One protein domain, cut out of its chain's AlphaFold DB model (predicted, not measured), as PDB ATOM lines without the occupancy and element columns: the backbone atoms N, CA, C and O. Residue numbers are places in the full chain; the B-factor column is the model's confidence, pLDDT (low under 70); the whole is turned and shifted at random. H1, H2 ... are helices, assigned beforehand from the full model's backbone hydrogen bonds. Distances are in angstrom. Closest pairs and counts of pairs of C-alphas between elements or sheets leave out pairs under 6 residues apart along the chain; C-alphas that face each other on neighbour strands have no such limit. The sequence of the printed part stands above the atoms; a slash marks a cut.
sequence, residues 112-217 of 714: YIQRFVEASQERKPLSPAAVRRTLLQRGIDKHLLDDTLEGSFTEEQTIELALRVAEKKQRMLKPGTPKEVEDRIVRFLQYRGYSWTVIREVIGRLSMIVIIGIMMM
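What this domain is: This is residues 112 to 217 of the 714 residues of the protein "Regulatory protein RecX" of Ignavibacteriae bacterium (UniProt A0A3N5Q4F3). Two lobes of three helices each sit end to end along a rod: H1, H2 and H3 make one lobe, and H4, H5 and H6 the other. The far part of H6, residues 208 to 216, sticks out with Met 217 from the end of the second lobe. The printed part has 106 residues with six named helices, in the order H1, H2, H3, H4, H5, H6, and no named strand; the class is all helix, and the helix packing is mostly crossed. The whole is only just loose, close to compact, with a radius of gyration of the C-alphas of 15.8 A, and it spans 50 by 22 by 21 A.

How they stand to each other: The longest helix is H6, residues 196 to 216. With residues 198 to 206 alone it touches H4, residues 155 to 171, at a steep tilt of 53 degrees, the same way; the closest C-alphas, of Leu 163 and Val 202, are 5.4 A apart. H5, residues 178 to 191, forms a helical hairpin with H6, touching its residues 196 to 203 alone, with the C-alphas of Val 186 and Ile 199 closest at 6.6 A. H5 also touches H4 at a steep tilt of 55 degrees, opposite ways, with the C-alphas of Ala 166 and Ile 185 closest at 6.2 A. H1, residues 112 to 122, is close to H4 but not clearly touching, with the C-alphas of Gln 121 and Leu 161 closest at 7.0 A. H2, residues 128 to 137, is likewise close but not clearly touching, with the C-alphas of Pro 128 and Thr 158 closest at 7.8 A; it stands about perpendicular to H4, at 89 degrees. H1 and H2, a helical hairpin, only just touch, with 3 pairs of C-alphas within 8 A, the closest being Val 117 and Val 131 at 7.1 A. H3, residues 142 to 149, forms a helical hairpin with H2, the C-alphas of Leu 136 and Lys 142 being closest at 6.9 A. H3 only just touches H1, with 3 pairs of C-alphas within 8 A, the closest being Ile 113 and Thr 148 at 7.2 A. H3 and H4 are apart, as are H3 and H6. Every O i to N i+4 pair is within hydrogen-bond range in H1, H2, H3, H4 and H5; in H6 11 of 17 are.

Where its parts are: H6 measures 31.9 A from C-alpha 196 at (16.036, 25.528, 102.906) to C-alpha 216 at (44.120, 23.660, 87.832). H4 measures 24.8 A and H5 20.3 A. H1 has 11 residues, beginning at C-alpha 112 at (0.562, 32.041, 79.147); H2 has 10 and H3 has 8.

The domain as a whole: The C-alphas farthest apart are those of Asp 141 and Met 217, 52.6 A. The printed part has no cut. No link is long: H4 to H5 is short, and the other four are tight. Mean pLDDT of the printed part is 81.0; residues 122 to 124 and 207 to 217 are under 70.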
ATOM      1  N   TYR A 112      -0.199  31.003  78.458       92.38
ATOM      2  CA  TYR A 112       0.562  32.041  79.147       92.38
ATOM      3  C   TYR A 112       1.368  31.486  80.328       92.38
ATOM      4  O   TYR A 112       2.538  31.841  80.482       92.38
ATOM      5  N   ILE A 113       0.765  30.620  81.154       92.25
ATOM      6  CA  ILE A 113       1.443  29.969  82.286       92.25
ATOM      7  C   ILE A 113       2.614  29.128  81.780       92.25
ATOM      8  O   ILE A 113       3.725  29.320  82.269       92.25
ATOM      9  N   GLN A 114       2.396  28.267  80.781       89.31
ATOM     10  CA  GLN A 114       3.439  27.398  80.215       89.31
ATOM     11  C   GLN A 114       4.640  28.210  79.719       89.31
ATOM     12  O   GLN A 114       5.757  28.027  80.199       89.31
ATOM     13  N   ARG A 115       4.389  29.219  78.876       87.19
ATOM     14  CA  ARG A 115       5.442  30.111  78.363       87.19
ATOM     15  C   ARG A 115       6.155  30.880  79.473       87.19
ATOM     16  O   ARG A 115       7.351  31.148  79.381       87.19
ATOM     17  N   PHE A 116       5.432  31.285  80.519       88.56
ATOM     18  CA  PHE A 116       6.035  31.979  81.655       88.56
ATOM     19  C   PHE A 116       6.925  31.048  82.484       88.56
ATOM     20  O   PHE A 116       7.982  31.483  82.939       88.56
ATOM     21  N   VAL A 117       6.519  29.789  82.671       86.38
ATOM     22  CA  VAL A 117       7.306  28.759  83.362       86.38
ATOM     23  C   VAL A 117       8.584  28.468  82.582       86.38
ATOM     24  O   VAL A 117       9.661  28.631  83.152       86.38
ATOM     25  N   GLU A 118       8.487  28.170  81.286       82.06
ATOM     26  CA  GLU A 118       9.635  27.947  80.393       82.06
ATOM     27  C   GLU A 118      10.610  29.135  80.437       82.06
ATOM     28  O   GLU A 118      11.786  28.993  80.781       82.06
ATOM     29  N   ALA A 119      10.101  30.358  80.240       78.19
ATOM     30  CA  ALA A 119      10.919  31.567  80.308       78.19
ATOM     31  C   ALA A 119      11.557  31.782  81.693       78.19
ATOM     32  O   ALA A 119      12.675  32.302  81.798       78.19
ATOM     33  N   SER A 120      10.869  31.391  82.769       79.75
ATOM     34  CA  SER A 120      11.418  31.453  84.124       79.75
ATOM     35  C   SER A 120      12.513  30.414  84.362       79.75
ATOM     36  O   SER A 120      13.400  30.686  85.157       79.75
ATOM     37  N   GLN A 121      12.509  29.274  83.670       76.75
ATOM     38  CA  GLN A 121      13.537  28.237  83.800       76.75
ATOM     39  C   GLN A 121      14.788  28.540  82.950       76.75
ATOM     40  O   GLN A 121      15.919  28.234  83.349       76.75
ATOM     41  N   GLU A 122      14.604  29.199  81.804       68.12
ATOM     42  CA  GLU A 122      15.679  29.479  80.846       68.12
ATOM     43  C   GLU A 122      16.346  30.846  81.054       68.12
ATOM     44  O   GLU A 122      17.569  30.938  81.163       68.12
ATOM     45  N   ARG A 123      15.552  31.924  81.138       64.75
ATOM     46  CA  ARG A 123      16.039  33.312  80.993       64.75
ATOM     47  C   ARG A 123      16.240  34.014  82.334       64.75
ATOM     48  O   ARG A 123      17.204  34.757  82.532       64.75
ATOM     49  N   LYS A 124      15.329  33.788  83.288       68.62
ATOM     50  CA  LYS A 124      15.384  34.373  84.639       68.62
ATOM     51  C   LYS A 124      14.963  33.336  85.682       68.62
ATOM     52  O   LYS A 124      13.811  33.392  86.101       68.62
ATOM     53  N   PRO A 125      15.889  32.473  86.150       78.88
ATOM     54  CA  PRO A 125      15.601  31.418  87.124       78.88
ATOM     55  C   PRO A 125      14.871  31.957  88.359       78.88
ATOM     56  O   PRO A 125      15.448  32.663  89.201       78.88
ATOM     57  N   LEU A 126      13.572  31.673  88.423       82.12
ATOM     58  CA  LEU A 126      12.700  31.957  89.558       82.12
ATOM     59  C   LEU A 126      12.424  30.652  90.299       82.12
ATOM     60  O   LEU A 126      12.332  29.594  89.685       82.12
ATOM     61  N   SER A 127      12.242  30.733  91.617       86.38
ATOM     62  CA  SER A 127      11.767  29.573  92.363       86.38
ATOM     63  C   SER A 127      10.305  29.260  92.004       86.38
ATOM     64  O   SER A 127       9.558  30.184  91.649       86.38
ATOM     65  N   PRO A 128       9.846  28.007  92.180       86.31
ATOM     66  CA  PRO A 128       8.442  27.646  91.969       86.31
ATOM     67  C   PRO A 128       7.474  28.551  92.752       86.31
ATOM     68  O   PRO A 128       6.463  29.020  92.227       86.31
ATOM     69  N   ALA A 129       7.830  28.905  93.993       86.50
ATOM     70  CA  ALA A 129       7.048  29.821  94.820       86.50
ATOM     71  C   ALA A 129       6.991  31.248  94.242       86.50
ATOM     72  O   ALA A 129       5.946  31.904  94.289       86.50
ATOM     73  N   ALA A 130       8.100  31.741  93.680       85.81
ATOM     74  CA  ALA A 130       8.150  33.052  93.045       85.81
ATOM     75  C   ALA A 130       7.330  33.088  91.746       85.81
ATOM     76  O   ALA A 130       6.594  34.054  91.538       85.81
ATOM     77  N   VAL A 131       7.403  32.031  90.929       89.12
ATOM     78  CA  VAL A 131       6.580  31.856  89.719       89.12
ATOM     79  C   VAL A 131       5.099  31.898  90.078       89.12
ATOM     80  O   VAL A 131       4.364  32.742  89.562       89.12
ATOM     81  N   ARG A 132       4.683  31.069  91.044       90.25
ATOM     82  CA  ARG A 132       3.294  31.001  91.510       90.25
ATOM     83  C   ARG A 132       2.789  32.358  91.999       90.25
ATOM     84  O   ARG A 132       1.728  32.817  91.586       90.25
ATOM     85  N   ARG A 133       3.575  33.048  92.832       88.38
ATOM     86  CA  ARG A 133       3.222  34.383  93.338       88.38
ATOM     87  C   ARG A 133       3.052  35.400  92.208       88.38
ATOM     88  O   ARG A 133       2.101  36.177  92.234       88.38
ATOM     89  N   THR A 134       3.960  35.423  91.233       89.25
ATOM     90  CA  THR A 134       3.899  36.384  90.120       89.25
ATOM     91  C   THR A 134       2.706  36.132  89.201       89.25
ATOM     92  O   THR A 134       2.093  37.098  88.752       89.25
ATOM     93  N   LEU A 135       2.349  34.874  88.942       92.56
ATOM     94  CA  LEU A 135       1.202  34.533  88.097       92.56
ATOM     95  C   LEU A 135      -0.135  34.870  88.776       92.56
ATOM     96  O   LEU A 135      -0.986  35.494  88.144       92.56
ATOM     97  N   LEU A 136      -0.271  34.617  90.083       92.06
ATOM     98  CA  LEU A 136      -1.441  35.064  90.858       92.06
ATOM     99  C   LEU A 136      -1.582  36.595  90.861       92.06
ATOM    100  O   LEU A 136      -2.671  37.124  90.668       92.06
ATOM    101  N   GLN A 137      -0.473  37.331  91.001       89.50
ATOM    102  CA  GLN A 137      -0.477  38.801  90.914       89.50
ATOM    103  C   GLN A 137      -0.885  39.331  89.530       89.50
ATOM    104  O   GLN A 137      -1.266  40.494  89.409       89.50
ATOM    105  N   ARG A 138      -0.802  38.504  88.481       91.38
ATOM    106  CA  ARG A 138      -1.256  38.835  87.121       91.38
ATOM    107  C   ARG A 138      -2.710  38.435  86.860       91.38
ATOM    108  O   ARG A 138      -3.173  38.585  85.729       91.38
ATOM    109  N   GLY A 139      -3.418  37.990  87.898       92.06
ATOM    110  CA  GLY A 139      -4.844  37.684  87.858       92.06
ATOM    111  C   GLY A 139      -5.177  36.333  87.236       92.06
ATOM    112  O   GLY A 139      -6.296  36.164  86.771       92.06
ATOM    113  N   ILE A 140      -4.223  35.399  87.205       95.00
ATOM    114  CA  ILE A 140      -4.479  34.021  86.775       95.00
ATOM    115  C   ILE A 140      -5.270  33.292  87.858       95.00
ATOM    116  O   ILE A 140      -4.951  33.405  89.046       95.00
ATOM    117  N   ASP A 141      -6.280  32.534  87.434       93.62
ATOM    118  CA  ASP A 141      -7.078  31.710  88.333       93.62
ATOM    119  C   ASP A 141      -6.214  30.687  89.091       93.62
ATOM    120  O   ASP A 141      -5.324  30.040  88.533       93.62
ATOM    121  N   LYS A 142      -6.482  30.542  90.391       91.94
ATOM    122  CA  LYS A 142      -5.683  29.693  91.277       91.94
ATOM    123  C   LYS A 142      -5.795  28.215  90.903       91.94
ATOM    124  O   LYS A 142      -4.783  27.523  90.951       91.94
ATOM    125  N   HIS A 143      -6.987  27.738  90.542       92.06
ATOM    126  CA  HIS A 143      -7.181  26.336  90.173       92.06
ATOM    127  C   HIS A 143      -6.495  26.022  88.845       92.06
ATOM    128  O   HIS A 143      -5.783  25.027  88.765       92.06
ATOM    129  N   LEU A 144      -6.622  26.902  87.846       91.88
ATOM    130  CA  LEU A 144      -5.909  26.765  86.571       91.88
ATOM    131  C   LEU A 144      -4.386  26.763  86.760       91.88
ATOM    132  O   LEU A 144      -3.673  25.996  86.113       91.88
ATOM    133  N   LEU A 145      -3.881  27.630  87.639       90.69
ATOM    134  CA  LEU A 145      -2.460  27.715  87.943       90.69
ATOM    135  C   LEU A 145      -1.943  26.449  88.627       90.69
ATOM    136  O   LEU A 145      -0.896  25.946  88.231       90.69
ATOM    137  N   ASP A 146      -2.654  25.962  89.642       88.56
ATOM    138  CA  ASP A 146      -2.246  24.775  90.392       88.56
ATOM    139  C   ASP A 146      -2.289  23.520  89.486       88.56
ATOM    140  O   ASP A 146      -1.319  22.770  89.480       88.56
ATOM    141  N   ASP A 147      -3.315  23.374  88.633       89.25
ATOM    142  CA  ASP A 147      -3.419  22.323  87.595       89.25
ATOM    143  C   ASP A 147      -2.271  22.387  86.572       89.25
ATOM    144  O   ASP A 147      -1.677  21.379  86.209       89.25
ATOM    145  N   THR A 148      -1.908  23.590  86.113       87.75
ATOM    146  CA  THR A 148      -0.867  23.744  85.081       87.75
ATOM    147  C   THR A 148       0.553  23.596  85.643       87.75
ATOM    148  O   THR A 148       1.460  23.204  84.914       87.75
ATOM    149  N   LEU A 149       0.777  23.928  86.921       85.19
ATOM    150  CA  LEU A 149       2.093  23.820  87.564       85.19
ATOM    151  C   LEU A 149       2.391  22.427  88.129       85.19
ATOM    152  O   LEU A 149       3.549  22.155  88.464       85.19
ATOM    153  N   GLU A 150       1.392  21.554  88.244       82.88
ATOM    154  CA  GLU A 150       1.582  20.187  88.720       82.88
ATOM    155  C   GLU A 150       2.596  19.445  87.828       82.88
ATOM    156  O   GLU A 150       2.485  19.414  86.605       82.88
ATOM    157  N   GLY A 151       3.671  18.923  88.431       73.81
ATOM    158  CA  GLY A 151       4.755  18.242  87.707       73.81
ATOM    159  C   GLY A 151       5.727  19.140  86.919       73.81
ATOM    160  O   GLY A 151       6.690  18.622  86.363       73.81
ATOM    161  N   SER A 152       5.551  20.469  86.903       76.81
ATOM    162  CA  SER A 152       6.398  21.390  86.113       76.81
ATOM    163  C   SER A 152       7.797  21.652  86.697       76.81
ATOM    164  O   SER A 152       8.659  22.209  86.016       76.81
ATOM    165  N   PHE A 153       8.029  21.297  87.965       80.31
ATOM    166  CA  PHE A 153       9.308  21.494  88.649       80.31
ATOM    167  C   PHE A 153       9.668  20.248  89.452       80.31
ATOM    168  O   PHE A 153       9.030  19.949  90.462       80.31
ATOM    169  N   THR A 154      10.720  19.545  89.037       84.81
ATOM    170  CA  THR A 154      11.339  18.512  89.876       84.81
ATOM    171  C   THR A 154      12.257  19.145  90.928       84.81
ATOM    172  O   THR A 154      12.702  20.294  90.796       84.81
ATOM    173  N   GLU A 155      12.550  18.400  91.995       81.25
ATOM    174  CA  GLU A 155      13.468  18.856  93.045       81.25
ATOM    175  C   GLU A 155      14.879  19.107  92.483       81.25
ATOM    176  O   GLU A 155      15.445  20.172  92.731       81.25
ATOM    177  N   GLU A 156      15.388  18.218  91.621       83.75
ATOM    178  CA  GLU A 156      16.700  18.377  90.969       83.75
ATOM    179  C   GLU A 156      16.744  19.602  90.043       83.75
ATOM    180  O   GLU A 156      17.657  20.419  90.146       83.75
ATOM    181  N   GLN A 157      15.716  19.826  89.215       82.75
ATOM    182  CA  GLN A 157      15.641  21.039  88.384       82.75
ATOM    183  C   GLN A 157      15.613  22.313  89.237       82.75
ATOM    184  O   GLN A 157      16.203  23.333  88.877       82.75
ATOM    185  N   THR A 158      14.944  22.270  90.393       87.19
ATOM    186  CA  THR A 158      14.906  23.405  91.321       87.19
ATOM    187  C   THR A 158      16.288  23.676  91.925       87.19
ATOM    188  O   THR A 158      16.668  24.841  92.078       87.19
ATOM    189  N   ILE A 159      17.061  22.623  92.212       88.38
ATOM    190  CA  ILE A 159      18.458  22.712  92.659       88.38
ATOM    191  C   ILE A 159      19.346  23.307  91.563       88.38
ATOM    192  O   ILE A 159      20.084  24.253  91.838       88.38
ATOM    193  N   GLU A 160      19.236  22.851  90.316       86.88
ATOM    194  CA  GLU A 160      20.011  23.392  89.191       86.88
ATOM    195  C   GLU A 160      19.717  24.878  88.922       86.88
ATOM    196  O   GLU A 160      20.627  25.673  88.666       86.88
ATOM    197  N   LEU A 161      18.445  25.285  89.007       87.25
ATOM    198  CA  LEU A 161      18.034  26.689  88.885       87.25
ATOM    199  C   LEU A 161      18.641  27.551  89.998       87.25
ATOM    200  O   LEU A 161      19.154  28.647  89.738       87.25
ATOM    201  N   ALA A 162      18.608  27.052  91.235       89.25
ATOM    202  CA  ALA A 162      19.188  27.725  92.387       89.25
ATOM    203  C   ALA A 162      20.721  27.819  92.286       89.25
ATOM    204  O   ALA A 162      21.276  28.882  92.571       89.25
ATOM    205  N   LEU A 163      21.387  26.763  91.805       88.50
ATOM    206  CA  LEU A 163      22.835  26.710  91.595       88.50
ATOM    207  C   LEU A 163      23.289  27.756  90.569       88.50
ATOM    208  O   LEU A 163      24.136  28.591  90.888       88.50
ATOM    209  N   ARG A 164      22.637  27.826  89.397       86.19
ATOM    210  CA  ARG A 164      22.926  28.845  88.363       86.19
ATOM    211  C   ARG A 164      22.837  30.275  88.903       86.19
ATOM    212  O   ARG A 164      23.647  31.148  88.575       86.19
ATOM    213  N   VAL A 165      21.836  30.544  89.739       87.06
ATOM    214  CA  VAL A 165      21.628  31.866  90.352       87.06
ATOM    215  C   VAL A 165      22.673  32.164  91.424       87.06
ATOM    216  O   VAL A 165      23.133  33.307  91.528       87.06
ATOM    217  N   ALA A 166      23.058  31.153  92.199       87.25
ATOM    218  CA  ALA A 166      24.069  31.256  93.238       87.25
ATOM    219  C   ALA A 166      25.470  31.510  92.656       87.25
ATOM    220  O   ALA A 166      26.146  32.430  93.112       87.25
ATOM    221  N   GLU A 167      25.864  30.802  91.595       85.81
ATOM    222  CA  GLU A 167      27.147  30.990  90.897       85.81
ATOM    223  C   GLU A 167      27.288  32.406  90.331       85.81
ATOM    224  O   GLU A 167      28.289  33.096  90.550       85.81
ATOM    225  N   LYS A 168      26.244  32.890  89.646       82.00
ATOM    226  CA  LYS A 168      26.221  34.261  89.126       82.00
ATOM    227  C   LYS A 168      26.342  35.283  90.255       82.00
ATOM    228  O   LYS A 168      27.037  36.285  90.101       82.00
ATOM    229  N   LYS A 169      25.691  35.037  91.398       85.06
ATOM    230  CA  LYS A 169      25.794  35.908  92.573       85.06
ATOM    231  C   LYS A 169      27.199  35.882  93.166       85.06
ATOM    232  O   LYS A 169      27.708  36.953  93.482       85.06
ATOM    233  N   GLN A 170      27.820  34.710  93.277       82.06
ATOM    234  CA  GLN A 170      29.164  34.533  93.827       82.06
ATOM    235  C   GLN A 170      30.203  35.360  93.058       82.06
ATOM    236  O   GLN A 170      30.969  36.086  93.685       82.06
ATOM    237  N   ARG A 171      30.155  35.356  91.716       78.44
ATOM    238  CA  ARG A 171      31.052  36.159  90.854       78.44
ATOM    239  C   ARG A 171      30.936  37.675  91.063       78.44
ATOM    240  O   ARG A 171      31.849  38.413  90.720       78.44
ATOM    241  N   MET A 172      29.810  38.141  91.600       76.06
ATOM    242  CA  MET A 172      29.526  39.562  91.828       76.06
ATOM    243  C   MET A 172      29.726  39.992  93.290       76.06
ATOM    244  O   MET A 172      29.526  41.164  93.619       76.06
ATOM    245  N   LEU A 173      30.034  39.062  94.200       78.88
ATOM    246  CA  LEU A 173      30.241  39.380  95.608       78.88
ATOM    247  C   LEU A 173      31.651  39.933  95.833       78.88
ATOM    248  O   LEU A 173      32.631  39.432  95.292       78.88
ATOM    249  N   LYS A 174      31.755  40.958  96.688       75.94
ATOM    250  CA  LYS A 174      33.053  41.452  97.164       75.94
ATOM    251  C   LYS A 174      33.787  40.349  97.946       75.94
ATOM    252  O   LYS A 174      33.105  39.639  98.706       75.94
ATOM    253  N   PRO A 175      35.130  40.265  97.836       71.62
ATOM    254  CA  PRO A 175      35.938  39.309  98.585       71.62
ATOM    255  C   PRO A 175      35.637  39.368 100.085       71.62
ATOM    256  O   PRO A 175      35.369  40.437 100.631       71.62
ATOM    257  N   GLY A 176      35.641  38.211 100.734       75.00
ATOM    258  CA  GLY A 176      35.426  38.041 102.169       75.00
ATOM    259  C   GLY A 176      35.786  36.616 102.572       75.00
ATOM    260  O   GLY A 176      36.197  35.822 101.724       75.00
ATOM    261  N   THR A 177      35.627  36.276 103.848       78.62
ATOM    262  CA  THR A 177      35.857  34.899 104.305       78.62
ATOM    263  C   THR A 177      34.859  33.933 103.646       78.62
ATOM    264  O   THR A 177      33.744  34.345 103.302       78.62
ATOM    265  N   PRO A 178      35.204  32.640 103.479       76.31
ATOM    266  CA  PRO A 178      34.304  31.657 102.870       76.31
ATOM    267  C   PRO A 178      32.908  31.638 103.508       76.31
ATOM    268  O   PRO A 178      31.902  31.651 102.802       76.31
ATOM    269  N   LYS A 179      32.847  31.741 104.840       78.06
ATOM    270  CA  LYS A 179      31.598  31.770 105.609       78.06
ATOM    271  C   LYS A 179      30.758  33.026 105.349       78.06
ATOM    272  O   LYS A 179      29.544  32.943 105.206       78.06
ATOM    273  N   GLU A 180      31.388  34.192 105.202       77.81
ATOM    274  CA  GLU A 180      30.677  35.433 104.858       77.81
ATOM    275  C   GLU A 180      30.150  35.435 103.420       77.81
ATOM    276  O   GLU A 180      29.149  36.088 103.116       77.81
ATOM    277  N   VAL A 181      30.844  34.770 102.494       79.06
ATOM    278  CA  VAL A 181      30.370  34.590 101.114       79.06
ATOM    279  C   VAL A 181      29.172  33.639 101.098       79.06
ATOM    280  O   VAL A 181      28.150  33.976 100.498       79.06
ATOM    281  N   GLU A 182      29.260  32.521 101.817       86.31
ATOM    282  CA  GLU A 182      28.185  31.538 101.979       86.31
ATOM    283  C   GLU A 182      26.907  32.173 102.552       86.31
ATOM    284  O   GLU A 182      25.857  32.133 101.908       86.31
ATOM    285  N   ASP A 183      27.003  32.880 103.683       85.12
ATOM    286  CA  ASP A 183      25.862  33.544 104.332       85.12
ATOM    287  C   ASP A 183      25.152  34.549 103.409       85.12
ATOM    288  O   ASP A 183      23.926  34.713 103.448       85.12
ATOM    289  N   ARG A 184      25.915  35.247 102.556       84.88
ATOM    290  CA  ARG A 184      25.371  36.203 101.579       84.88
ATOM    291  C   ARG A 184      24.630  35.497 100.444       84.88
ATOM    292  O   ARG A 184      23.610  36.018  99.983       84.88
ATOM    293  N   ILE A 185      25.109  34.335 100.003       87.69
ATOM    294  CA  ILE A 185      24.440  33.512  98.986       87.69
ATOM    295  C   ILE A 185      23.163  32.892  99.566       87.69
ATOM    296  O   ILE A 185      22.109  32.990  98.936       87.69
ATOM    297  N   VAL A 186      23.214  32.363 100.792       89.94
ATOM    298  CA  VAL A 186      22.052  31.801 101.499       89.94
ATOM    299  C   VAL A 186      20.921  32.825 101.607       89.94
ATOM    300  O   VAL A 186      19.811  32.565 101.139       89.94
ATOM    301  N   ARG A 187      21.196  34.028 102.137       87.06
ATOM    302  CA  ARG A 187      20.179  35.095 102.254       87.06
ATOM    303  C   ARG A 187      19.605  35.501 100.898       87.06
ATOM    304  O   ARG A 187      18.415  35.793 100.781       87.06
ATOM    305  N   PHE A 188      20.441  35.519  99.862       88.69
ATOM    306  CA  PHE A 188      20.011  35.853  98.509       88.69
ATOM    307  C   PHE A 188      19.054  34.806  97.926       88.69
ATOM    308  O   PHE A 188      18.021  35.179  97.367       88.69
ATOM    309  N   LEU A 189      19.354  33.514  98.080       88.81
ATOM    310  CA  LEU A 189      18.483  32.434  97.611       88.81
ATOM    311  C   LEU A 189      17.172  32.365  98.411       88.81
ATOM    312  O   LEU A 189      16.110  32.186  97.814       88.81
ATOM    313  N   GLN A 190      17.215  32.612  99.725       87.50
ATOM    314  CA  GLN A 190      16.012  32.730 100.562       87.50
ATOM    315  C   GLN A 190      15.098  33.861 100.078       87.50
ATOM    316  O   GLN A 190      13.905  33.651  99.872       87.50
ATOM    317  N   TYR A 191      15.655  35.046  99.801       83.56
ATOM    318  CA  TYR A 191      14.886  36.175  99.261       83.56
ATOM    319  C   TYR A 191      14.278  35.876  97.880       83.56
ATOM    320  O   TYR A 191      13.232  36.412  97.511       83.56
ATOM    321  N   ARG A 192      14.919  34.997  97.101       82.56
ATOM    322  CA  ARG A 192      14.409  34.512  95.812       82.56
ATOM    323  C   ARG A 192      13.362  33.404  95.940       82.56
ATOM    324  O   ARG A 192      12.789  33.031  94.922       82.56
ATOM    325  N   GLY A 193      13.066  32.952  97.158       84.12
ATOM    326  CA  GLY A 193      11.991  32.015  97.460       84.12
ATOM    327  C   GLY A 193      12.360  30.547  97.270       84.12
ATOM    328  O   GLY A 193      11.461  29.753  97.000       84.12
ATOM    329  N   TYR A 194      13.646  30.186  97.341       89.50
ATOM    330  CA  TYR A 194      14.080  28.784  97.384       89.50
ATOM    331  C   TYR A 194      13.927  28.213  98.801       89.50
ATOM    332  O   TYR A 194      14.114  28.929  99.788       89.50
ATOM    333  N   SER A 195      13.573  26.929  98.909       89.56
ATOM    334  CA  SER A 195      13.437  26.247 100.200       89.56
ATOM    335  C   SER A 195      14.800  26.015 100.853       89.56
ATOM    336  O   SER A 195      15.834  25.954 100.188       89.56
ATOM    337  N   TRP A 196      14.806  25.831 102.173       88.31
ATOM    338  CA  TRP A 196      16.036  25.528 102.906       88.31
ATOM    339  C   TRP A 196      16.713  24.231 102.434       88.31
ATOM    340  O   TRP A 196      17.940  24.174 102.387       88.31
ATOM    341  N   THR A 197      15.932  23.223 102.030       89.25
ATOM    342  CA  THR A 197      16.446  21.952 101.492       89.25
ATOM    343  C   THR A 197      17.273  22.169 100.224       89.25
ATOM    344  O   THR A 197      18.424  21.746 100.171       89.25
ATOM    345  N   VAL A 198      16.743  22.935  99.264       90.94
ATOM    346  CA  VAL A 198      17.430  23.286  98.012       90.94
ATOM    347  C   VAL A 198      18.671  24.141  98.274       90.94
ATOM    348  O   VAL A 198      19.728  23.908  97.696       90.94
ATOM    349  N   ILE A 199      18.567  25.131  99.166       91.25
ATOM    350  CA  ILE A 199      19.683  26.037  99.480       91.25
ATOM    351  C   ILE A 199      20.863  25.271 100.078       91.25
ATOM    352  O   ILE A 199      22.003  25.504  99.678       91.25
ATOM    353  N   ARG A 200      20.601  24.351 101.011       90.81
ATOM    354  CA  ARG A 200      21.643  23.542 101.650       90.81
ATOM    355  C   ARG A 200      22.411  22.695 100.632       90.81
ATOM    356  O   ARG A 200      23.637  22.646 100.696       90.81
ATOM    357  N   GLU A 201      21.701  22.081  99.690       89.81
ATOM    358  CA  GLU A 201      22.293  21.269  98.622       89.81
ATOM    359  C   GLU A 201      23.162  22.115  97.674       89.81
ATOM    360  O   GLU A 201      24.306  21.765  97.379       89.81
ATOM    361  N   VAL A 202      22.673  23.292  97.269       90.75
ATOM    362  CA  VAL A 202      23.413  24.234  96.409       90.75
ATOM    363  C   VAL A 202      24.718  24.700  97.050       90.75
ATOM    364  O   VAL A 202      25.754  24.731  96.387       90.75
ATOM    365  N   ILE A 203      24.690  25.051  98.337       88.81
ATOM    366  CA  ILE A 203      25.899  25.450  99.065       88.81
ATOM    367  C   ILE A 203      26.908  24.292  99.128       88.81
ATOM    368  O   ILE A 203      28.093  24.509  98.879       88.81
ATOM    369  N   GLY A 204      26.442  23.061  99.370       83.81
ATOM    370  CA  GLY A 204      27.291  21.868  99.338       83.81
ATOM    371  C   GLY A 204      27.996  21.669  97.990       83.81
ATOM    372  O   GLY A 204      29.206  21.434  97.958       83.81
ATOM    373  N   ARG A 205      27.274  21.847  96.874       86.50
ATOM    374  CA  ARG A 205      27.832  21.725  95.513       86.50
ATOM    375  C   ARG A 205      28.837  22.839  95.178       86.50
ATOM    376  O   ARG A 205      29.865  22.565  94.561       86.50
ATOM    377  N   LEU A 206      28.604  24.073  95.635       78.69
ATOM    378  CA  LEU A 206      29.527  25.199  95.424       78.69
ATOM    379  C   LEU A 206      30.868  25.017  96.149       78.69
ATOM    380  O   LEU A 206      31.916  25.339  95.587       78.69
ATOM    381  N   SER A 207      30.860  24.466  97.365       67.88
ATOM    382  CA  SER A 207      32.088  24.221  98.137       67.88
ATOM    383  C   SER A 207      32.993  23.154  97.503       67.88
ATOM    384  O   SER A 207      34.211  23.200  97.671       67.88
ATOM    385  N   MET A 208      32.425  22.235  96.720       54.28
ATOM    386  CA  MET A 208      33.153  21.186  95.994       54.28
ATOM    387  C   MET A 208      33.886  21.718  94.743       54.28
ATOM    388  O   MET A 208      34.990  21.277  94.431       54.28
ATOM    389  N   ILE A 209      33.308  22.711  94.056       54.78
ATOM    390  CA  ILE A 209      33.853  23.313  92.822       54.78
ATOM    391  C   ILE A 209      35.109  24.159  93.102       54.78
ATOM    392  O   ILE A 209      36.042  24.181  92.297       54.78
ATOM    393  N   VAL A 210      35.182  24.805  94.271       52.72
ATOM    394  CA  VAL A 210      36.343  25.616  94.688       52.72
ATOM    395  C   VAL A 210      37.604  24.757  94.867       52.72
ATOM    396  O   VAL A 210      38.698  25.192  94.514       52.72
ATOM    397  N   ILE A 211      37.459  23.516  95.345       45.03
ATOM    398  CA  ILE A 211      38.581  22.591  95.584       45.03
ATOM    399  C   ILE A 211      39.180  22.085  94.259       45.03
ATOM    400  O   ILE A 211      40.396  21.955  94.141       45.03
ATOM    401  N   ILE A 212      38.348  21.878  93.235       44.03
ATOM    402  CA  ILE A 212      38.781  21.417  91.905       44.03
ATOM    403  C   ILE A 212      39.430  22.563  91.104       44.03
ATOM    404  O   ILE A 212      40.429  22.354  90.417       44.03
ATOM    405  N   GLY A 213      38.920  23.794  91.239       35.53
ATOM    406  CA  GLY A 213      39.444  24.972  90.533       35.53
ATOM    407  C   GLY A 213      40.828  25.439  91.002       35.53
ATOM    408  O   GLY A 213      41.627  25.896  90.187       35.53
ATOM    409  N   ILE A 214      41.154  25.282  92.290       46.38
ATOM    410  CA  ILE A 214      42.476  25.644  92.840       46.38
ATOM    411  C   ILE A 214      43.576  24.697  92.326       46.38
ATOM    412  O   ILE A 214      44.723  25.108  92.166       46.38
ATOM    413  N   MET A 215      43.227  23.454  91.983       35.12
ATOM    414  CA  MET A 215      44.174  22.435  91.522       35.12
ATOM    415  C   MET A 215      44.572  22.594  90.038       35.12
ATOM    416  O   MET A 215      45.608  22.076  89.630       35.12
ATOM    417  N   MET A 216      43.804  23.353  89.242       39.28
ATOM    418  CA  MET A 216      44.120  23.660  87.832       39.28
ATOM    419  C   MET A 216      44.818  25.020  87.626       39.28
ATOM    420  O   MET A 216      45.376  25.262  86.560       39.28
ATOM    421  N   MET A 217      44.832  25.906  88.631       36.03
ATOM    422  CA  MET A 217      45.298  27.303  88.515       36.03
ATOM    423  C   MET A 217      46.768  27.539  88.929       36.03
ATOM    424  O   MET A 217      47.117  28.618  89.399       36.03
TER     425      MET A 217